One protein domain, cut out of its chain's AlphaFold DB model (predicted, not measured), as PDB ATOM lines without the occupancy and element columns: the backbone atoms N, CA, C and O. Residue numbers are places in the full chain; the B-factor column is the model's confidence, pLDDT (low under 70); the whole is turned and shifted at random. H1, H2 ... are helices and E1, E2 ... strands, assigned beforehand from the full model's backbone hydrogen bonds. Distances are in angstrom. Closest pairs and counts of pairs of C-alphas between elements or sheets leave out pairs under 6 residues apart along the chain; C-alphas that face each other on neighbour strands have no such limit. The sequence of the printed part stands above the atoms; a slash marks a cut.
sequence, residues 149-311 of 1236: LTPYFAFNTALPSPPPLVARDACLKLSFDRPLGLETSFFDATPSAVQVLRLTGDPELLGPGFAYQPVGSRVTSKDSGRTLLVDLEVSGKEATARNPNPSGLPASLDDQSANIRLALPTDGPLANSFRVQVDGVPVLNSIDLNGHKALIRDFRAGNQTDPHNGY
ATOM      1  N   LEU A 149     125.787 110.211 221.197       95.31
ATOM      2  CA  LEU A 149     126.203 110.122 219.804       95.31
ATOM      3  C   LEU A 149     125.393 109.025 219.107       95.31
ATOM      4  O   LEU A 149     125.537 107.834 219.395       95.31
ATOM      5  N   THR A 150     124.531 109.432 218.180       92.19
ATOM      6  CA  THR A 150     123.706 108.488 217.419       92.19
ATOM      7  C   THR A 150     124.590 107.688 216.453       92.19
ATOM      8  O   THR A 150     125.465 108.279 215.823       92.19
ATOM      9  N   PRO A 151     124.402 106.362 216.307       91.25
ATOM     10  CA  PRO A 151     125.174 105.583 215.347       91.25
ATOM     11  C   PRO A 151     124.956 106.067 213.907       91.25
ATOM     12  O   PRO A 151     123.816 106.232 213.474       91.25
ATOM     13  N   TYR A 152     126.045 106.262 213.168       92.06
ATOM     14  CA  TYR A 152     126.030 106.758 211.794       92.06
ATOM     15  C   TYR A 152     127.181 106.138 210.983       92.06
ATOM     16  O   TYR A 152     128.201 105.743 211.557       92.06
ATOM     17  N   PHE A 153     126.987 106.020 209.665       90.88
ATOM     18  CA  PHE A 153     127.957 105.495 208.696       90.88
ATOM     19  C   PHE A 153     128.074 106.476 207.526       90.88
ATOM     20  O   PHE A 153     127.072 106.770 206.874       90.88
ATOM     21  N   ALA A 154     129.287 106.968 207.265       86.44
ATOM     22  CA  ALA A 154     129.545 108.070 206.336       86.44
ATOM     23  C   ALA A 154     129.141 107.778 204.885       86.44
ATOM     24  O   ALA A 154     128.735 108.689 204.169       86.44
ATOM     25  N   PHE A 155     129.215 106.513 204.469       84.19
ATOM     26  CA  PHE A 155     128.997 106.096 203.080       84.19
ATOM     27  C   PHE A 155     127.621 105.449 202.868       84.19
ATOM     28  O   PHE A 155     127.386 104.755 201.880       84.19
ATOM     29  N   ASN A 156     126.679 105.657 203.798       71.12
ATOM     30  CA  ASN A 156     125.320 105.154 203.641       71.12
ATOM     31  C   ASN A 156     124.508 106.041 202.687       71.12
ATOM     32  O   ASN A 156     124.117 107.148 203.043       71.12
ATOM     33  N   THR A 157     124.156 105.526 201.513       57.75
ATOM     34  CA  THR A 157     123.283 106.227 200.555       57.75
ATOM     35  C   THR A 157     121.794 106.197 200.935       57.75
ATOM     36  O   THR A 157     120.984 106.842 200.273       57.75
ATOM     37  N   ALA A 158     121.409 105.462 201.988       54.41
ATOM     38  CA  ALA A 158     120.010 105.171 202.311       54.41
ATOM     39  C   ALA A 158     119.424 105.937 203.516       54.41
ATOM     40  O   ALA A 158     118.233 105.784 203.794       54.41
ATOM     41  N   LEU A 159     120.204 106.749 204.245       53.72
ATOM     42  CA  LEU A 159     119.705 107.515 205.399       53.72
ATOM     43  C   LEU A 159     119.805 109.032 205.155       53.72
ATOM     44  O   LEU A 159     120.912 109.544 205.045       53.72
ATOM     45  N   PRO A 160     118.683 109.780 205.137       55.97
ATOM     46  CA  PRO A 160     118.672 111.228 204.901       55.97
ATOM     47  C   PRO A 160     119.005 112.071 206.150       55.97
ATOM     48  O   PRO A 160     118.688 113.257 206.189       55.97
ATOM     49  N   SER A 161     119.575 111.477 207.205       71.94
ATOM     50  CA  SER A 161     119.901 112.216 208.432       71.94
ATOM     51  C   SER A 161     121.284 112.850 208.306       71.94
ATOM     52  O   SER A 161     122.208 112.137 207.918       71.94
ATOM     53  N   PRO A 162     121.467 114.127 208.690       84.56
ATOM     54  CA  PRO A 162     122.799 114.708 208.774       84.56
ATOM     55  C   PRO A 162     123.672 113.905 209.753       84.56
ATOM     56  O   PRO A 162     123.140 113.335 210.722       84.56
ATOM     57  N   PRO A 163     124.995 113.849 209.520       90.81
ATOM     58  CA  PRO A 163     125.923 113.191 210.424       90.81
ATOM     59  C   PRO A 163     125.858 113.845 211.812       90.81
ATOM     60  O   PRO A 163     125.697 115.064 211.921       90.81
ATOM     61  N   PRO A 164     125.993 113.069 212.899       94.25
ATOM     62  CA  PRO A 164     125.980 113.637 214.237       94.25
ATOM     63  C   PRO A 164     127.202 114.546 214.439       94.25
ATOM     64  O   PRO A 164     128.322 114.180 214.092       94.25
ATOM     65  N   LEU A 165     126.977 115.729 215.011       95.19
ATOM     66  CA  LEU A 165     128.013 116.727 215.283       95.19
ATOM     67  C   LEU A 165     128.732 116.417 216.601       95.19
ATOM     68  O   LEU A 165     128.071 116.280 217.629       95.19
ATOM     69  N   VAL A 166     130.061 116.408 216.614       97.06
ATOM     70  CA  VAL A 166     130.906 116.317 217.817       97.06
ATOM     71  C   VAL A 166     131.809 117.544 217.875       97.06
ATOM     72  O   VAL A 166     132.462 117.874 216.887       97.06
ATOM     73  N   ALA A 167     131.831 118.229 219.020       95.81
ATOM     74  CA  ALA A 167     132.742 119.350 219.220       95.81
ATOM     75  C   ALA A 167     134.199 118.864 219.218       95.81
ATOM     76  O   ALA A 167     134.486 117.757 219.678       95.81
ATOM     77  N   ARG A 168     135.108 119.672 218.673       94.56
ATOM     78  CA  ARG A 168     136.493 119.260 218.395       94.56
ATOM     79  C   ARG A 168     137.295 118.916 219.655       94.56
ATOM     80  O   ARG A 168     138.113 118.006 219.598       94.56
ATOM     81  N   ASP A 169     137.019 119.591 220.764       93.12
ATOM     82  CA  ASP A 169     137.617 119.446 222.102       93.12
ATOM     83  C   ASP A 169     136.729 118.650 223.082       93.12
ATOM     84  O   ASP A 169     136.866 118.745 224.302       93.12
ATOM     85  N   ALA A 170     135.758 117.885 222.576       95.56
ATOM     86  CA  ALA A 170     134.919 117.055 223.432       95.56
ATOM     87  C   ALA A 170     135.636 115.782 223.903       95.56
ATOM     88  O   ALA A 170     136.541 115.267 223.256       95.56
ATOM     89  N   CYS A 171     135.137 115.195 224.987       96.69
ATOM     90  CA  CYS A 171     135.463 113.832 225.380       96.69
ATOM     91  C   CYS A 171     134.301 112.898 225.026       96.69
ATOM     92  O   CYS A 171     133.127 113.231 225.237       96.69
ATOM     93  N   LEU A 172     134.630 111.716 224.499       98.00
ATOM     94  CA  LEU A 172     133.667 110.642 224.281       98.00
ATOM     95  C   LEU A 172     133.709 109.665 225.451       98.00
ATOM     96  O   LEU A 172     134.750 109.095 225.766       98.00
ATOM     97  N   LYS A 173     132.555 109.399 226.051       97.94
ATOM     98  CA  LYS A 173     132.378 108.373 227.076       97.94
ATOM     99  C   LYS A 173     131.715 107.148 226.456       97.94
ATOM    100  O   LYS A 173     130.553 107.188 226.058       97.94
ATOM    101  N   LEU A 174     132.458 106.054 226.366       98.19
ATOM    102  CA  LEU A 174     132.001 104.778 225.830       98.19
ATOM    103  C   LEU A 174     131.572 103.901 227.000       98.19
ATOM    104  O   LEU A 174     132.384 103.616 227.879       98.19
ATOM    105  N   SER A 175     130.323 103.445 227.005       97.56
ATOM    106  CA  SER A 175     129.796 102.587 228.069       97.56
ATOM    107  C   SER A 175     129.496 101.188 227.559       97.56
ATOM    108  O   SER A 175     128.810 101.009 226.548       97.56
ATOM    109  N   PHE A 176     129.956 100.185 228.298       97.62
ATOM    110  CA  PHE A 176     129.766  98.775 227.985       97.62
ATOM    111  C   PHE A 176     128.791  98.109 228.961       97.62
ATOM    112  O   PHE A 176     128.659  98.507 230.124       97.62
ATOM    113  N   ASP A 177     128.102  97.067 228.490       96.94
ATOM    114  CA  ASP A 177     127.179  96.274 229.313       96.94
ATOM    115  C   ASP A 177     127.898  95.551 230.466       96.94
ATOM    116  O   ASP A 177     127.298  95.300 231.513       96.94
ATOM    117  N   ARG A 178     129.193  95.266 230.289       94.56
ATOM    118  CA  ARG A 178     130.083  94.623 231.260       94.56
ATOM    119  C   ARG A 178     131.511  95.189 231.186       94.56
ATOM    120  O   ARG A 178     131.875  95.749 230.152       94.56
ATOM    121  N   PRO A 179     132.331  95.035 232.243       94.06
ATOM    122  CA  PRO A 179     133.737  95.438 232.218       94.06
ATOM    123  C   PRO A 179     134.549  94.696 231.149       94.06
ATOM    124  O   PRO A 179     134.370  93.493 230.953       94.06
ATOM    125  N   LEU A 180     135.480  95.400 230.499       92.50
ATOM    126  CA  LEU A 180     136.442  94.803 229.564       92.50
ATOM    127  C   LEU A 180     137.598  94.078 230.278       92.50
ATOM    128  O   LEU A 180     138.277  93.263 229.660       92.50
ATOM    129  N   GLY A 181     137.825  94.365 231.565       92.88
ATOM    130  CA  GLY A 181     138.960  93.848 232.334       92.88
ATOM    131  C   GLY A 181     140.296  94.486 231.942       92.88
ATOM    132  O   GLY A 181     141.336  93.844 232.067       92.88
ATOM    133  N   LEU A 182     140.262  95.718 231.421       93.81
ATOM    134  CA  LEU A 182     141.425  96.448 230.915       93.81
ATOM    135  C   LEU A 182     141.573  97.771 231.662       93.81
ATOM    136  O   LEU A 182     140.594  98.494 231.846       93.81
ATOM    137  N   GLU A 183     142.797  98.099 232.052       94.31
ATOM    138  CA  GLU A 183     143.143  99.345 232.740       94.31
ATOM    139  C   GLU A 183     143.775 100.351 231.766       94.31
ATOM    140  O   GLU A 183     144.161  99.987 230.654       94.31
ATOM    141  N   THR A 184     143.902 101.622 232.163       91.50
ATOM    142  CA  THR A 184     144.459 102.697 231.312       91.50
ATOM    143  C   THR A 184     145.823 102.335 230.710       91.50
ATOM    144  O   THR A 184     146.045 102.550 229.519       91.50
ATOM    145  N   SER A 185     146.682 101.653 231.474       91.31
ATOM    146  CA  SER A 185     148.009 101.212 231.024       91.31
ATOM    147  C   SER A 185     147.984 100.268 229.813       91.31
ATOM    148  O   SER A 185     148.940 100.238 229.038       91.31
ATOM    149  N   PHE A 186     146.897  99.517 229.604       94.00
ATOM    150  CA  PHE A 186     146.726  98.704 228.397       94.00
ATOM    151  C   PHE A 186     146.597  99.583 227.150       94.00
ATOM    152  O   PHE A 186     147.220  99.294 226.127       94.00
ATOM    153  N   PHE A 187     145.807 100.655 227.236       92.19
ATOM    154  CA  PHE A 187     145.575 101.578 226.127       92.19
ATOM    155  C   PHE A 187     146.775 102.492 225.874       92.19
ATOM    156  O   PHE A 187     146.999 102.883 224.732       92.19
ATOM    157  N   ASP A 188     147.574 102.785 226.904       87.75
ATOM    158  CA  ASP A 188     148.881 103.430 226.741       87.75
ATOM    159  C   ASP A 188     149.837 102.554 225.914       87.75
ATOM    160  O   ASP A 188     150.485 103.037 224.989       87.75
ATOM    161  N   ALA A 189     149.888 101.247 226.199       89.88
ATOM    162  CA  ALA A 189     150.724 100.299 225.459       89.88
ATOM    163  C   ALA A 189     150.148  99.910 224.083       89.88
ATOM    164  O   ALA A 189     150.881  99.434 223.216       89.88
ATOM    165  N   THR A 190     148.838 100.088 223.887       91.00
ATOM    166  CA  THR A 190     148.093  99.601 222.716       91.00
ATOM    167  C   THR A 190     147.145 100.678 222.168       91.00
ATOM    168  O   THR A 190     145.923 100.503 222.193       91.00
ATOM    169  N   PRO A 191     147.669 101.795 221.630       87.69
ATOM    170  CA  PRO A 191     146.839 102.906 221.157       87.69
ATOM    171  C   PRO A 191     145.903 102.516 219.998       87.69
ATOM    172  O   PRO A 191     144.884 103.156 219.789       87.69
ATOM    173  N   SER A 192     146.189 101.431 219.272       88.88
ATOM    174  CA  SER A 192     145.338 100.916 218.191       88.88
ATOM    175  C   SER A 192     144.083 100.168 218.662       88.88
ATOM    176  O   SER A 192     143.264  99.791 217.821       88.88
ATOM    177  N   ALA A 193     143.905  99.950 219.971       93.19
ATOM    178  CA  ALA A 193     142.700  99.327 220.522       93.19
ATOM    179  C   ALA A 193     141.462 100.234 220.416       93.19
ATOM    180  O   ALA A 193     140.345  99.740 220.301       93.19
ATOM    181  N   VAL A 194     141.650 101.555 220.414       95.62
ATOM    182  CA  VAL A 194     140.587 102.533 220.163       95.62
ATOM    183  C   VAL A 194     141.142 103.561 219.191       95.62
ATOM    184  O   VAL A 194     142.037 104.323 219.537       95.62
ATOM    185  N   GLN A 195     140.639 103.557 217.961       95.56
ATOM    186  CA  GLN A 195     141.174 104.390 216.888       95.56
ATOM    187  C   GLN A 195     140.227 105.553 216.604       95.56
ATOM    188  O   GLN A 195     139.035 105.338 216.382       95.56
ATOM    189  N   VAL A 196     140.768 106.769 216.557       96.69
ATOM    190  CA  VAL A 196     140.086 107.950 216.016       96.69
ATOM    191  C   VAL A 196     140.740 108.273 214.676       96.69
ATOM    192  O   VAL A 196     141.945 108.500 214.606       96.69
ATOM    193  N   LEU A 197     139.960 108.225 213.601       96.19
ATOM    194  CA  LEU A 197     140.445 108.275 212.223       96.19
ATOM    195  C   LEU A 197     139.744 109.402 211.465       96.19
ATOM    196  O   LEU A 197     138.519 109.471 211.456       96.19
ATOM    197  N   ARG A 198     140.503 110.258 210.788       95.25
ATOM    198  CA  ARG A 198     139.983 111.195 209.791       95.25
ATOM    199  C   ARG A 198     139.715 110.444 208.490       95.25
ATOM    200  O   ARG A 198     140.589 109.729 208.006       95.25
ATOM    201  N   LEU A 199     138.533 110.640 207.921       93.19
ATOM    202  CA  LEU A 199     138.126 110.104 206.626       93.19
ATOM    203  C   LEU A 199     138.697 110.992 205.509       93.19
ATOM    204  O   LEU A 199     138.328 112.161 205.393       93.19
ATOM    205  N   THR A 200     139.603 110.453 204.696       87.44
ATOM    206  CA  THR A 200     140.181 111.131 203.517       87.44
ATOM    207  C   THR A 200     139.560 110.649 202.205       87.44
ATOM    208  O   THR A 200     139.669 111.328 201.184       87.44
ATOM    209  N   GLY A 201     138.858 109.515 202.236       82.94
ATOM    210  CA  GLY A 201     138.060 108.989 201.136       82.94
ATOM    211  C   GLY A 201     137.316 107.718 201.540       82.94
ATOM    212  O   GLY A 201     137.330 107.329 202.708       82.94
ATOM    213  N   ASP A 202     136.651 107.087 200.575       83.69
ATOM    214  CA  ASP A 202     135.913 105.846 200.811       83.69
ATOM    215  C   ASP A 202     136.885 104.655 200.951       83.69
ATOM    216  O   ASP A 202     137.614 104.361 199.999       83.69
ATOM    217  N   PRO A 203     136.913 103.962 202.105       84.75
ATOM    218  CA  PRO A 203     137.775 102.806 202.346       84.75
ATOM    219  C   PRO A 203     137.422 101.564 201.512       84.75
ATOM    220  O   PRO A 203     138.198 100.610 201.491       84.75
ATOM    221  N   GLU A 204     136.264 101.535 200.847       83.00
ATOM    222  CA  GLU A 204     135.923 100.477 199.888       83.00
ATOM    223  C   GLU A 204     136.539 100.736 198.504       83.00
ATOM    224  O   GLU A 204     136.803  99.793 197.756       83.00
ATOM    225  N   LEU A 205     136.808 102.005 198.171       80.38
ATOM    226  CA  LEU A 205     137.409 102.422 196.899       80.38
ATOM    227  C   LEU A 205     138.924 102.629 197.007       80.38
ATOM    228  O   LEU A 205     139.662 102.394 196.050       80.38
ATOM    229  N   LEU A 206     139.387 103.085 198.170       76.75
ATOM    230  CA  LEU A 206     140.782 103.355 198.483       76.75
ATOM    231  C   LEU A 206     141.252 102.382 199.564       76.75
ATOM    232  O   LEU A 206     140.536 102.123 200.526       76.75
ATOM    233  N   GLY A 207     142.479 101.867 199.456       81.75
ATOM    234  CA  GLY A 207     143.049 101.049 200.531       81.75
ATOM    235  C   GLY A 207     143.061 101.807 201.879       81.75
ATOM    236  O   GLY A 207     143.226 103.030 201.868       81.75
ATOM    237  N   PRO A 208     142.955 101.125 203.041       86.62
ATOM    238  CA  PRO A 208     142.813 101.770 204.356       86.62
ATOM    239  C   PRO A 208     143.861 102.848 204.668       86.62
ATOM    240  O   PRO A 208     143.522 103.888 205.223       86.62
ATOM    241  N   GLY A 209     145.115 102.646 204.245       83.00
ATOM    242  CA  GLY A 209     146.201 103.616 204.445       83.00
ATOM    243  C   GLY A 209     146.066 104.922 203.647       83.00
ATOM    244  O   GLY A 209     146.766 105.880 203.949       83.00
ATOM    245  N   PHE A 210     145.181 104.969 202.645       83.75
ATOM    246  CA  PHE A 210     144.849 106.178 201.879       83.75
ATOM    247  C   PHE A 210     143.469 106.743 202.230       83.75
ATOM    248  O   PHE A 210     143.218 107.921 201.980       83.75
ATOM    249  N   ALA A 211     142.577 105.912 202.779       86.00
ATOM    250  CA  ALA A 211     141.227 106.298 203.185       86.00
ATOM    251  C   ALA A 211     141.162 106.899 204.598       86.00
ATOM    252  O   ALA A 211     140.202 107.609 204.916       86.00
ATOM    253  N   TYR A 212     142.169 106.623 205.436       93.50
ATOM    254  CA  TYR A 212     142.224 107.088 206.815       93.50
ATOM    255  C   TYR A 212     143.534 107.784 207.165       93.50
ATOM    256  O   TYR A 212     144.620 107.323 206.820       93.50
ATOM    257  N   GLN A 213     143.419 108.832 207.977       92.88
ATOM    258  CA  GLN A 213     144.538 109.454 208.678       92.88
ATOM    259  C   GLN A 213     144.281 109.380 210.195       92.88
ATOM    260  O   GLN A 213     143.221 109.818 210.642       92.88
ATOM    261  N   PRO A 214     145.190 108.824 211.014       92.38
ATOM    262  CA  PRO A 214     144.981 108.740 212.458       92.38
ATOM    263  C   PRO A 214     144.972 110.130 213.109       92.38
ATOM    264  O   PRO A 214     145.776 110.992 212.759       92.38
ATOM    265  N   VAL A 215     144.081 110.325 214.082       92.06
ATOM    266  CA  VAL A 215     143.972 111.538 214.902       92.06
ATOM    267  C   VAL A 215     144.438 111.219 216.324       92.06
ATOM    268  O   VAL A 215     144.051 110.198 216.900       92.06
ATOM    269  N   GLY A 216     145.290 112.078 216.888       88.69
ATOM    270  CA  GLY A 216     145.793 111.917 218.254       88.69
ATOM    271  C   GLY A 216     144.659 111.975 219.279       88.69
ATOM    272  O   GLY A 216     143.830 112.879 219.231       88.69
ATOM    273  N   SER A 217     144.614 110.997 220.187       91.88
ATOM    274  CA  SER A 217     143.642 110.925 221.288       91.88
ATOM    275  C   SER A 217     144.229 110.204 222.507       91.88
ATOM    276  O   SER A 217     145.192 109.424 222.397       91.88
ATOM    277  N   ARG A 218     143.651 110.454 223.688       91.38
ATOM    278  CA  ARG A 218     143.954 109.713 224.922       91.38
ATOM    279  C   ARG A 218     142.790 108.810 225.296       91.38
ATOM    280  O   ARG A 218     141.640 109.186 225.131       91.38
ATOM    281  N   VAL A 219     143.088 107.620 225.814       93.62
ATOM    282  CA  VAL A 219     142.059 106.693 226.298       93.62
ATOM    283  C   VAL A 219     142.322 106.353 227.751       93.62
ATOM    284  O   VAL A 219     143.351 105.755 228.059       93.62
ATOM    285  N   THR A 220     141.372 106.689 228.615       93.50
ATOM    286  CA  THR A 220     141.395 106.338 230.035       93.50
ATOM    287  C   THR A 220     140.323 105.287 230.316       93.50
ATOM    288  O   THR A 220     139.179 105.412 229.880       93.50
ATOM    289  N   SER A 221     140.681 104.251 231.074       95.00
ATOM    290  CA  SER A 221     139.746 103.226 231.532       95.00
ATOM    291  C   SER A 221     139.184 103.559 232.915       95.00
ATOM    292  O   SER A 221     139.924 103.965 233.812       95.00
ATOM    293  N   LYS A 222     137.875 103.374 233.106       94.56
ATOM    294  CA  LYS A 222     137.186 103.465 234.402       94.56
ATOM    295  C   LYS A 222     136.399 102.175 234.653       94.56
ATOM    296  O   LYS A 222     135.940 101.520 233.712       94.56
ATOM    297  N   ASP A 223     136.257 101.808 235.927       92.12
ATOM    298  CA  ASP A 223     135.539 100.604 236.375       92.12
ATOM    299  C   ASP A 223     136.003  99.325 235.645       92.12
ATOM    300  O   ASP A 223     135.196  98.570 235.092       92.12
ATOM    301  N   SER A 224     137.327  99.131 235.569       89.44
ATOM    302  CA  SER A 224     137.989  98.039 234.835       89.44
ATOM    303  C   SER A 224     137.508  97.892 233.383       89.44
ATOM    304  O   SER A 224     137.239  96.794 232.885       89.44
ATOM    305  N   GLY A 225     137.365  99.022 232.691       90.25
ATOM    306  CA  GLY A 225     137.004  99.095 231.277       90.25
ATOM    307  C   GLY A 225     135.514  98.961 231.000       90.25
ATOM    308  O   GLY A 225     135.134  98.761 229.851       90.25
ATOM    309  N   ARG A 226     134.648  99.060 232.017       95.69
ATOM    310  CA  ARG A 226     133.204  99.205 231.777       95.69
ATOM    311  C   ARG A 226     132.879 100.555 231.139       95.69
ATOM    312  O   ARG A 226     131.936 100.646 230.352       95.69
ATOM    313  N   THR A 227     133.673 101.572 231.459       97.25
ATOM    314  CA  THR A 227     133.615 102.882 230.821       97.25
ATOM    315  C   THR A 227     134.992 103.229 230.274       97.25
ATOM    316  O   THR A 227     135.983 103.126 230.995       97.25
ATOM    317  N   LEU A 228     135.062 103.652 229.014       97.69
ATOM    318  CA  LEU A 228     136.272 104.229 228.429       97.69
ATOM    319  C   LEU A 228     136.024 105.703 228.133       97.69
ATOM    320  O   LEU A 228     134.978 106.056 227.593       97.69
ATOM    321  N   LEU A 229     136.982 106.548 228.484       97.25
ATOM    322  CA  LEU A 229     136.985 107.966 228.152       97.25
ATOM    323  C   LEU A 229     137.977 108.170 227.018       97.25
ATOM    324  O   LEU A 229     139.152 107.858 227.188       97.25
ATOM    325  N   VAL A 230     137.501 108.640 225.870       96.50
ATOM    326  CA  VAL A 230     138.335 108.999 224.724       96.50
ATOM    327  C   VAL A 230     138.416 110.512 224.686       96.50
ATOM    328  O   VAL A 230     137.456 111.190 224.319       96.50
ATOM    329  N   ASP A 231     139.553 111.024 225.124       94.06
ATOM    330  CA  ASP A 231     139.884 112.433 225.075       94.06
ATOM    331  C   ASP A 231     140.341 112.798 223.665       94.06
ATOM    332  O   ASP A 231     141.307 112.221 223.144       94.06
ATOM    333  N   LEU A 232     139.591 113.686 223.016       93.69
ATOM    334  CA  LEU A 232     139.844 114.083 221.632       93.69
ATOM    335  C   LEU A 232     140.808 115.266 221.548       93.69
ATOM    336  O   LEU A 232     141.393 115.488 220.488       93.69
ATOM    337  N   GLU A 233     140.997 115.975 222.660       90.38
ATOM    338  CA  GLU A 233     142.039 116.968 222.854       90.38
ATOM    339  C   GLU A 233     143.138 116.351 223.719       90.38
ATOM    340  O   GLU A 233     142.864 115.782 224.764       90.38
ATOM    341  N   VAL A 234     144.398 116.435 223.294       88.06
ATOM    342  CA  VAL A 234     145.521 115.996 224.135       88.06
ATOM    343  C   VAL A 234     146.534 117.118 224.178       88.06
ATOM    344  O   VAL A 234     147.210 117.374 223.177       88.06
ATOM    345  N   SER A 235     146.634 117.784 225.327       86.00
ATOM    346  CA  SER A 235     147.390 119.025 225.455       86.00
ATOM    347  C   SER A 235     148.330 119.030 226.670       86.00
ATOM    348  O   SER A 235     148.190 118.249 227.617       86.00
ATOM    349  N   GLY A 236     149.358 119.882 226.627       78.88
ATOM    350  CA  GLY A 236     150.288 120.074 227.741       78.88
ATOM    351  C   GLY A 236     150.969 118.778 228.208       78.88
ATOM    352  O   GLY A 236     151.500 118.013 227.402       78.88
ATOM    353  N   LYS A 237     150.970 118.500 229.522       77.12
ATOM    354  CA  LYS A 237     151.600 117.272 230.066       77.12
ATOM    355  C   LYS A 237     150.846 115.979 229.734       77.12
ATOM    356  O   LYS A 237     151.421 114.895 229.854       77.12
ATOM    357  N   GLU A 238     149.603 116.046 229.274       76.81
ATOM    358  CA  GLU A 238     148.895 114.850 228.802       76.81
ATOM    359  C   GLU A 238     149.528 114.301 227.516       76.81
ATOM    360  O   GLU A 238     149.451 113.103 227.236       76.81
ATOM    361  N   ALA A 239     150.220 115.165 226.769       72.38
ATOM    362  CA  ALA A 239     150.895 114.811 225.533       72.38
ATOM    363  C   ALA A 239     152.267 114.144 225.727       72.38
ATOM    364  O   ALA A 239     152.803 113.603 224.766       72.38
ATOM    365  N   THR A 240     152.851 114.129 226.934       59.09
ATOM    366  CA  THR A 240     154.272 113.758 227.147       59.09
ATOM    367  C   THR A 240     154.657 112.310 226.763       59.09
ATOM    368  O   THR A 240     155.831 111.959 226.825       59.09
ATOM    369  N   ALA A 241     153.705 111.471 226.336       53.19
ATOM    370  CA  ALA A 241     153.933 110.114 225.819       53.19
ATOM    371  C   ALA A 241     153.147 109.784 224.527       53.19
ATOM    372  O   ALA A 241     153.097 108.623 224.121       53.19
ATOM    373  N   ARG A 242     152.489 110.765 223.893       65.06
ATOM    374  CA  ARG A 242     151.551 110.558 222.771       65.06
ATOM    375  C   ARG A 242     151.757 111.621 221.689       65.06
ATOM    376  O   ARG A 242     152.417 112.622 221.935       65.06
ATOM    377  N   ASN A 243     151.183 111.425 220.499       72.00
ATOM    378  CA  ASN A 243     151.114 112.493 219.497       72.00
ATOM    379  C   ASN A 243     150.210 113.613 220.054       72.00
ATOM    380  O   ASN A 243     149.009 113.356 220.191       72.00
ATOM    381  N   PRO A 244     150.752 114.796 220.416       80.06
ATOM    382  CA  PRO A 244     149.951 115.908 220.916       80.06
ATOM    383  C   PRO A 244     148.865 116.261 219.905       80.06
ATOM    384  O   PRO A 244     149.100 116.241 218.696       80.06
ATOM    385  N   ASN A 245     147.689 116.604 220.412       86.38
ATOM    386  CA  ASN A 245     146.600 117.111 219.598       86.38
ATOM    387  C   ASN A 245     145.853 118.222 220.348       86.38
ATOM    388  O   ASN A 245     144.696 118.038 220.736       86.38
ATOM    389  N   PRO A 246     146.513 119.367 220.600       84.25
ATOM    390  CA  PRO A 246     145.893 120.447 221.353       84.25
ATOM    391  C   PRO A 246     144.703 121.051 220.590       84.25
ATOM    392  O   PRO A 246     143.750 121.499 221.201       84.25
ATOM    393  N   SER A 247     144.685 121.001 219.258       84.06
ATOM    394  CA  SER A 247     143.578 121.543 218.449       84.06
ATOM    395  C   SER A 247     142.344 120.631 218.360       84.06
ATOM    396  O   SER A 247     141.392 120.961 217.644       84.06
ATOM    397  N   GLY A 248     142.358 119.481 219.042       90.44
ATOM    398  CA  GLY A 248     141.265 118.516 219.022       90.44
ATOM    399  C   GLY A 248     141.052 117.859 217.652       90.44
ATOM    400  O   GLY A 248     141.973 117.691 216.851       90.44
ATOM    401  N   LEU A 249     139.821 117.458 217.343       93.25
ATOM    402  CA  LEU A 249     139.498 116.885 216.032       93.25
ATOM    403  C   LEU A 249     139.750 117.885 214.885       93.25
ATOM    404  O   LEU A 249     139.464 119.076 215.041       93.25
ATOM    405  N   PRO A 250     140.191 117.426 213.697       91.88
ATOM    406  CA  PRO A 250     140.247 118.280 212.516       91.88
ATOM    407  C   PRO A 250     138.833 118.704 212.100       91.88
ATOM    408  O   PRO A 250     137.915 117.878 212.071       91.88
ATOM    409  N   ALA A 251     138.664 119.983 211.757       89.88
ATOM    410  CA  ALA A 251     137.369 120.538 211.377       89.88
ATOM    411  C   ALA A 251     136.765 119.820 210.155       89.88
ATOM    412  O   ALA A 251     137.481 119.380 209.248       89.88
ATOM    413  N   SER A 252     135.436 119.697 210.126       89.69
ATOM    414  CA  SER A 252     134.727 119.218 208.934       89.69
ATOM    415  C   SER A 252     134.735 120.264 207.820       89.69
ATOM    416  O   SER A 252     134.687 121.466 208.078       89.69
ATOM    417  N   LEU A 253     134.776 119.799 206.570       83.81
ATOM    418  CA  LEU A 253     134.776 120.678 205.396       83.81
ATOM    419  C   LEU A 253     133.422 121.367 205.173       83.81
ATOM    420  O   LEU A 253     133.380 122.473 204.645       83.81
ATOM    421  N   ASP A 254     132.332 120.707 205.555       82.75
ATOM    422  CA  ASP A 254     130.956 121.146 205.329       82.75
ATOM    423  C   ASP A 254     130.038 120.641 206.448       82.75
ATOM    424  O   ASP A 254     130.510 120.023 207.405       82.75
ATOM    425  N   ASP A 255     128.738 120.923 206.333       84.94
ATOM    426  CA  ASP A 255     127.710 120.520 207.287       84.94
ATOM    427  C   ASP A 255     127.036 119.171 207.032       84.94
ATOM    428  O   ASP A 255     126.209 118.727 207.833       84.94
ATOM    429  N   GLN A 256     127.440 118.481 205.968       84.81
ATOM    430  CA  GLN A 256     126.709 117.336 205.424       84.81
ATOM    431  C   GLN A 256     127.493 116.031 205.514       84.81
ATOM    432  O   GLN A 256     126.897 114.955 205.542       84.81
ATOM    433  N   SER A 257     128.820 116.102 205.571       86.75
ATOM    434  CA  SER A 257     129.701 114.943 205.528       86.75
ATOM    435  C   SER A 257     130.304 114.626 206.896       86.75
ATOM    436  O   SER A 257     130.740 115.495 207.652       86.75
ATOM    437  N   ALA A 258     130.322 113.335 207.237       92.00
ATOM    438  CA  ALA A 258     131.142 112.853 208.338       92.00
ATOM    439  C   ALA A 258     132.605 112.846 207.885       92.00
ATOM    440  O   ALA A 258     132.920 112.373 206.794       92.00
ATOM    441  N   ASN A 259     133.494 113.343 208.736       95.19
ATOM    442  CA  ASN A 259     134.929 113.389 208.476       95.19
ATOM    443  C   ASN A 259     135.739 112.603 209.514       95.19
ATOM    444  O   ASN A 259     136.948 112.477 209.338       95.19
ATOM    445  N   ILE A 260     135.104 112.075 210.568       97.56
ATOM    446  CA  ILE A 260     135.753 111.304 211.632       97.56
ATOM    447  C   ILE A 260     135.073 109.945 211.802       97.56
ATOM    448  O   ILE A 260     133.851 109.825 211.723       97.56
ATOM    449  N   ARG A 261     135.884 108.931 212.097       97.31
ATOM    450  CA  ARG A 261     135.489 107.581 212.488       97.31
ATOM    451  C   ARG A 261     136.128 107.215 213.820       97.31
ATOM    452  O   ARG A 261     137.347 107.256 213.961       97.31
ATOM    453  N   LEU A 262     135.310 106.778 214.767       97.88
ATOM    454  CA  LEU A 262     135.751 105.994 215.919       97.88
ATOM    455  C   LEU A 262     135.673 104.513 215.542       97.88
ATOM    456  O   LEU A 262     134.593 104.047 215.184       97.88
ATOM    457  N   ALA A 263     136.779 103.777 215.633       97.06
ATOM    458  CA  ALA A 263     136.844 102.351 215.319       97.06
ATOM    459  C   ALA A 263     137.356 101.530 216.514       97.06
ATOM    460  O   ALA A 263     138.420 101.802 217.074       97.06
ATOM    461  N   LEU A 264     136.586 100.504 216.883       97.19
ATOM    462  CA  LEU A 264     136.884  99.535 217.936       97.19
ATOM    463  C   LEU A 264     137.098  98.153 217.295       97.19
ATOM    464  O   LEU A 264     136.117  97.550 216.846       97.19
ATOM    465  N   PRO A 265     138.335  97.631 217.216       95.50
ATOM    466  CA  PRO A 265     138.609  96.351 216.573       95.50
ATOM    467  C   PRO A 265     137.792  95.207 217.183       95.50
ATOM    468  O   PRO A 265     137.754  95.014 218.397       95.50
ATOM    469  N   THR A 266     137.144  94.431 216.319       95.81
ATOM    470  CA  THR A 266     136.386  93.218 216.681       95.81
ATOM    471  C   THR A 266     137.034  91.948 216.121       95.81
ATOM    472  O   THR A 266     136.644  90.838 216.490       95.81
ATOM    473  N   ASP A 267     138.039  92.103 215.262       93.19
ATOM    474  CA  ASP A 267     138.851  91.038 214.677       93.19
ATOM    475  C   ASP A 267     140.343  91.432 214.689       93.19
ATOM    476  O   ASP A 267     140.705  92.536 215.100       93.19
ATOM    477  N   GLY A 268     141.219  90.521 214.271       90.69
ATOM    478  CA  GLY A 268     142.663  90.724 214.224       90.69
ATOM    479  C   GLY A 268     143.376  90.450 215.560       90.69
ATOM    480  O   GLY A 268     142.779  89.915 216.500       90.69
ATOM    481  N   PRO A 269     144.672  90.808 215.670       90.81
ATOM    482  CA  PRO A 269     145.514  90.458 216.821       90.81
ATOM    483  C   PRO A 269     144.988  90.964 218.173       90.81
ATOM    484  O   PRO A 269     145.244  90.344 219.206       90.81
ATOM    485  N   LEU A 270     144.236  92.070 218.169       90.00
ATOM    486  CA  LEU A 270     143.705  92.701 219.377       90.00
ATOM    487  C   LEU A 270     142.381  92.107 219.858       90.00
ATOM    488  O   LEU A 270     142.052  92.270 221.027       90.00
ATOM    489  N   ALA A 271     141.634  91.378 219.026       87.00
ATOM    490  CA  ALA A 271     140.290  90.910 219.386       87.00
ATOM    491  C   ALA A 271     140.264  89.943 220.587       87.00
ATOM    492  O   ALA A 271     139.230  89.773 221.239       87.00
ATOM    493  N   ASN A 272     141.400  89.306 220.894       85.44
ATOM    494  CA  ASN A 272     141.534  88.391 222.027       85.44
ATOM    495  C   ASN A 272     141.700  89.115 223.372       85.44
ATOM    496  O   ASN A 272     141.236  88.594 224.394       85.44
ATOM    497  N   SER A 273     142.352  90.282 223.375       88.69
ATOM    498  CA  SER A 273     142.577  91.125 224.557       88.69
ATOM    499  C   SER A 273     141.515  92.219 224.684       88.69
ATOM    500  O   SER A 273     140.954  92.398 225.760       88.69
ATOM    501  N   PHE A 274     141.165  92.885 223.585       92.12
ATOM    502  CA  PHE A 274     140.118  93.899 223.487       92.12
ATOM    503  C   PHE A 274     138.804  93.278 222.987       92.12
ATOM    504  O   PHE A 274     138.457  93.311 221.807       92.12
ATOM    505  N   ARG A 275     138.081  92.626 223.905       91.00
ATOM    506  CA  ARG A 275     136.933  91.755 223.593       91.00
ATOM    507  C   ARG A 275     135.628  92.526 223.378       91.00
ATOM    508  O   ARG A 275     134.694  92.394 224.167       91.00
ATOM    509  N   VAL A 276     135.541  93.282 222.288       94.94
ATOM    510  CA  VAL A 276     134.328  94.020 221.894       94.94
ATOM    511  C   VAL A 276     133.433  93.175 220.976       94.94
ATOM    512  O   VAL A 276     133.901  92.450 220.088       94.94
ATOM    513  N   GLN A 277     132.122  93.215 221.223       95.50
ATOM    514  CA  GLN A 277     131.104  92.564 220.398       95.50
ATOM    515  C   GLN A 277     130.806  93.414 219.156       95.50
ATOM    516  O   GLN A 277     130.725  94.635 219.244       95.50
ATOM    517  N   VAL A 278     130.597  92.757 218.011       95.25
ATOM    518  CA  VAL A 278     130.086  93.404 216.792       95.25
ATOM    519  C   VAL A 278     128.729  94.073 217.037       95.25
ATOM    520  O   VAL A 278     127.922  93.599 217.842       95.25
ATOM    521  N   ASP A 279     128.467  95.165 216.328       94.81
ATOM    522  CA  ASP A 279     127.178  95.848 216.360       94.81
ATOM    523  C   ASP A 279     126.090  94.980 215.704       94.81
ATOM    524  O   ASP A 279     126.359  94.223 214.768       94.81
ATOM    525  N   GLY A 280     124.847  95.089 216.177       92.12
ATOM    526  CA  GLY A 280     123.715  94.373 215.585       92.12
ATOM    527  C   GLY A 280     123.351  94.881 214.186       92.12
ATOM    528  O   GLY A 280     122.704  94.160 213.429       92.12
ATOM    529  N   VAL A 281     123.770  96.101 213.834       90.25
ATOM    530  CA  VAL A 281     123.576  96.694 212.508       90.25
ATOM    531  C   VAL A 281     124.809  96.413 211.632       90.25
ATOM    532  O   VAL A 281     125.889  96.924 211.931       90.25
ATOM    533  N   PRO A 282     124.688  95.657 210.518       90.69
ATOM    534  CA  PRO A 282     125.845  95.224 209.727       90.69
ATOM    535  C   PRO A 282     126.746  96.358 209.221       90.69
ATOM    536  O   PRO A 282     127.963  96.233 209.306       90.69
ATOM    537  N   VAL A 283     126.169  97.481 208.769       89.44
ATOM    538  CA  VAL A 283     126.937  98.625 208.231       89.44
ATOM    539  C   VAL A 283     127.809  99.330 209.278       89.44
ATOM    540  O   VAL A 283     128.737 100.043 208.919       89.44
ATOM    541  N   LEU A 284     127.556  99.102 210.572       93.00
ATOM    542  CA  LEU A 284     128.375  99.631 211.668       93.00
ATOM    543  C   LEU A 284     129.550  98.708 212.037       93.00
ATOM    544  O   LEU A 284     130.221  98.949 213.038       93.00
ATOM    545  N   ASN A 285     129.802  97.660 211.246       94.06
ATOM    546  CA  ASN A 285     130.919  96.728 211.403       94.06
ATOM    547  C   ASN A 285     131.844  96.781 210.173       94.06
ATOM    548  O   ASN A 285     131.940  95.814 209.414       94.06
ATOM    549  N   SER A 286     132.471  97.939 209.950       93.12
ATOM    550  CA  SER A 286     133.354  98.211 208.805       93.12
ATOM    551  C   SER A 286     134.820  97.898 209.150       93.12
ATOM    552  O   SER A 286     135.086  97.063 210.014       93.12
ATOM    553  N   ILE A 287     135.775  98.524 208.462       94.25
ATOM    554  CA  ILE A 287     137.212  98.296 208.638       94.25
ATOM    555  C   ILE A 287     137.915  99.435 209.384       94.25
ATOM    556  O   ILE A 287     137.525 100.600 209.267       94.25
ATOM    557  N   ASP A 288     138.954  99.076 210.138       94.00
ATOM    558  CA  ASP A 288     139.868  99.981 210.843       94.00
ATOM    559  C   ASP A 288     141.053 100.428 209.956       94.00
ATOM    560  O   ASP A 288     141.115 100.094 208.768       94.00
ATOM    561  N   LEU A 289     142.018 101.164 210.527       94.62
ATOM    562  CA  LEU A 289     143.217 101.631 209.809       94.62
ATOM    563  C   LEU A 289     144.044 100.488 209.188       94.62
ATOM    564  O   LEU A 289     144.715 100.687 208.179       94.62
ATOM    565  N   ASN A 290     143.989  99.290 209.774       93.44
ATOM    566  CA  ASN A 290     144.742  98.115 209.338       93.44
ATOM    567  C   ASN A 290     143.922  97.190 208.422       93.44
ATOM    568  O   ASN A 290     144.409  96.130 208.032       93.44
ATOM    569  N   GLY A 291     142.683  97.560 208.087       92.88
ATOM    570  CA  GLY A 291     141.776  96.730 207.293       92.88
ATOM    571  C   GLY A 291     141.084  95.609 208.079       92.88
ATOM    572  O   GLY A 291     140.430  94.761 207.470       92.88
ATOM    573  N   HIS A 292     141.196  95.572 209.411       94.69
ATOM    574  CA  HIS A 292     140.496  94.591 210.244       94.69
ATOM    575  C   HIS A 292     139.063  95.036 210.534       94.69
ATOM    576  O   HIS A 292     138.779  96.230 210.620       94.69
ATOM    577  N   LYS A 293     138.154  94.079 210.762       95.19
ATOM    578  CA  LYS A 293     136.770  94.399 211.136       95.19
ATOM    579  C   LYS A 293     136.705  95.111 212.484       95.19
ATOM    580  O   LYS A 293     137.198  94.601 213.494       95.19
ATOM    581  N   ALA A 294     136.001  96.229 212.525       96.50
ATOM    582  CA  ALA A 294     135.803  97.048 213.706       96.50
ATOM    583  C   ALA A 294     134.346  97.495 213.835       96.50
ATOM    584  O   ALA A 294     133.671  97.766 212.842       96.50
ATOM    585  N   LEU A 295     133.882  97.617 215.077       96.75
ATOM    586  CA  LEU A 295     132.679  98.376 215.386       96.75
ATOM    587  C   LEU A 295     133.010  99.853 215.183       96.75
ATOM    588  O   LEU A 295     133.964 100.355 215.779       96.75
ATOM    589  N   ILE A 296     132.222 100.541 214.361       96.12
ATOM    590  CA  ILE A 296     132.469 101.937 213.999       96.12
ATOM    591  C   ILE A 296     131.365 102.886 214.468       96.12
ATOM    592  O   ILE A 296     130.195 102.510 214.612       96.12
ATOM    593  N   ARG A 297     131.744 104.145 214.679       95.88
ATOM    594  CA  ARG A 297     130.843 105.297 214.765       95.88
ATOM    595  C   ARG A 297     131.433 106.411 213.912       95.88
ATOM    596  O   ARG A 297     132.488 106.937 214.264       95.88
ATOM    597  N   ASP A 298     130.758 106.757 212.824       95.44
ATOM    598  CA  ASP A 298     131.156 107.892 211.996       95.44
ATOM    599  C   ASP A 298     130.410 109.139 212.448       95.44
ATOM    600  O   ASP A 298     129.237 109.077 212.813       95.44
ATOM    601  N   PHE A 299     131.085 110.277 212.442       96.19
ATOM    602  CA  PHE A 299     130.496 111.540 212.853       96.19
ATOM    603  C   PHE A 299     131.222 112.717 212.210       96.19
ATOM    604  O   PHE A 299     132.297 112.590 211.617       96.19
ATOM    605  N   ARG A 300     130.591 113.881 212.307       95.25
ATOM    606  CA  ARG A 300     131.131 115.141 211.822       95.25
ATOM    607  C   ARG A 300     131.766 115.888 212.992       95.25
ATOM    608  O   ARG A 300     131.105 116.125 214.001       95.25
ATOM    609  N   ALA A 301     133.036 116.255 212.867       96.50
ATOM    610  CA  ALA A 301     133.666 117.208 213.775       96.50
ATOM    611  C   ALA A 301     133.144 118.623 213.494       96.50
ATOM    612  O   ALA A 301     132.899 118.965 212.337       96.50
ATOM    613  N   GLY A 302     133.000 119.455 214.521       94.06
ATOM    614  CA  GLY A 302     132.571 120.838 214.326       94.06
ATOM    615  C   GLY A 302     133.511 121.655 213.435       94.06
ATOM    616  O   GLY A 302     134.695 121.342 213.305       94.06
ATOM    617  N   ASN A 303     132.980 122.693 212.796       90.38
ATOM    618  CA  ASN A 303     133.720 123.654 211.983       90.38
ATOM    619  C   ASN A 303     133.319 125.105 212.305       90.38
ATOM    620  O   ASN A 303     132.464 125.358 213.148       90.38
ATOM    621  N   GLN A 304     133.925 126.070 211.607       84.75
ATOM    622  CA  GLN A 304     133.739 127.506 211.858       84.75
ATOM    623  C   GLN A 304     132.297 128.012 211.665       84.75
ATOM    624  O   GLN A 304     131.973 129.098 212.131       84.75
ATOM    625  N   THR A 305     131.431 127.256 210.980       87.88
ATOM    626  CA  THR A 305     130.015 127.622 210.793       87.88
ATOM    627  C   THR A 305     129.107 127.094 211.905       87.88
ATOM    628  O   THR A 305     127.972 127.554 212.040       87.88
ATOM    629  N   ASP A 306     129.593 126.148 212.712       91.19
ATOM    630  CA  ASP A 306     128.862 125.619 213.859       91.19
ATOM    631  C   ASP A 306     128.984 126.567 215.073       91.19
ATOM    632  O   ASP A 306     129.903 127.391 215.140       91.19
ATOM    633  N   PRO A 307     128.095 126.450 216.080       90.44
ATOM    634  CA  PRO A 307     128.228 127.198 217.326       90.44
ATOM    635  C   PRO A 307     129.622 127.041 217.940       90.44
ATOM    636  O   PRO A 307     130.188 125.947 217.931       90.44
ATOM    637  N   HIS A 308     130.154 128.136 218.483       90.06
ATOM    638  CA  HIS A 308     131.479 128.178 219.109       90.06
ATOM    639  C   HIS A 308     132.606 127.671 218.193       90.06
ATOM    640  O   HIS A 308     133.511 126.972 218.645       90.06
ATOM    641  N   ASN A 309     132.519 127.956 216.888       87.56
ATOM    642  CA  ASN A 309     133.470 127.514 215.861       87.56
ATOM    643  C   ASN A 309     133.704 125.990 215.837       87.56
ATOM    644  O   ASN A 309     134.775 125.516 215.442       87.56
ATOM    645  N   GLY A 310     132.708 125.214 216.271       90.88
ATOM    646  CA  GLY A 310     132.784 123.760 216.312       90.88
ATOM    647  C   GLY A 310     133.462 123.180 217.556       90.88
ATOM    648  O   GLY A 310     133.731 121.977 217.577       90.88
ATOM    649  N   TYR A 311     133.719 123.989 218.581       92.94
ATOM    650  CA  TYR A 311     134.242 123.566 219.883       92.94
ATOM    651  C   TYR A 311     133.160 123.622 220.977       92.94
ATOM    652  O   TYR A 311     132.012 124.008 220.739       92.94
TER     653      TYR A 311
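What this domain is: This is residues 149 to 311 of the 1236 residues of an uncharacterized protein of Planctomycetes bacterium (UniProt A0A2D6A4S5). Little here is regular structure: a curled five-stranded sheet, E3 E2 E6 E8 E7, and a smaller sheet, E1 E5 E4, have loops and four short helices around them. Both sheets are antiparallel. The printed part, 163 residues, mixed in class, runs E1 H1 E2 H2 E3 E4 E5 H3 E6 E7 E8 H4. It is compact, radius of gyration of the C-alphas 15.2 A, spanning 39 by 37 by 29 A.

Where its parts are: Find C-alpha 171 at (135.463, 113.832, 225.380); E1 runs to 176, 16.3 A. Next come H1, 184 to 189; E2, 195 to 199; H2, 208 to 211; E3, 212 to 214; E4, 218 to 222; E5, 227 to 231; H3, 236 to 239; E6, 260 to 265; E7, 285 to 287; E8, 293 to 301, 23.2 A; H4, 307 to 310, ending at (132.784, 123.760, 216.312).

How they stand to each other: Look for pairs within hydrogen-bond range: N 262 of E6 and O 297 of E8, 2.9 A; N 174 of E1 and O 228 of E5, 2.8 A. H1 is on the smaller sheet, over none of its strands. H1 has every O i to N i+4 pair within range.

The domain as a whole: The printed part has no cut. H3 to E6 and E6 to E7 are long links. Residues 157 to 160 and 240 to 242 have pLDDT under 70.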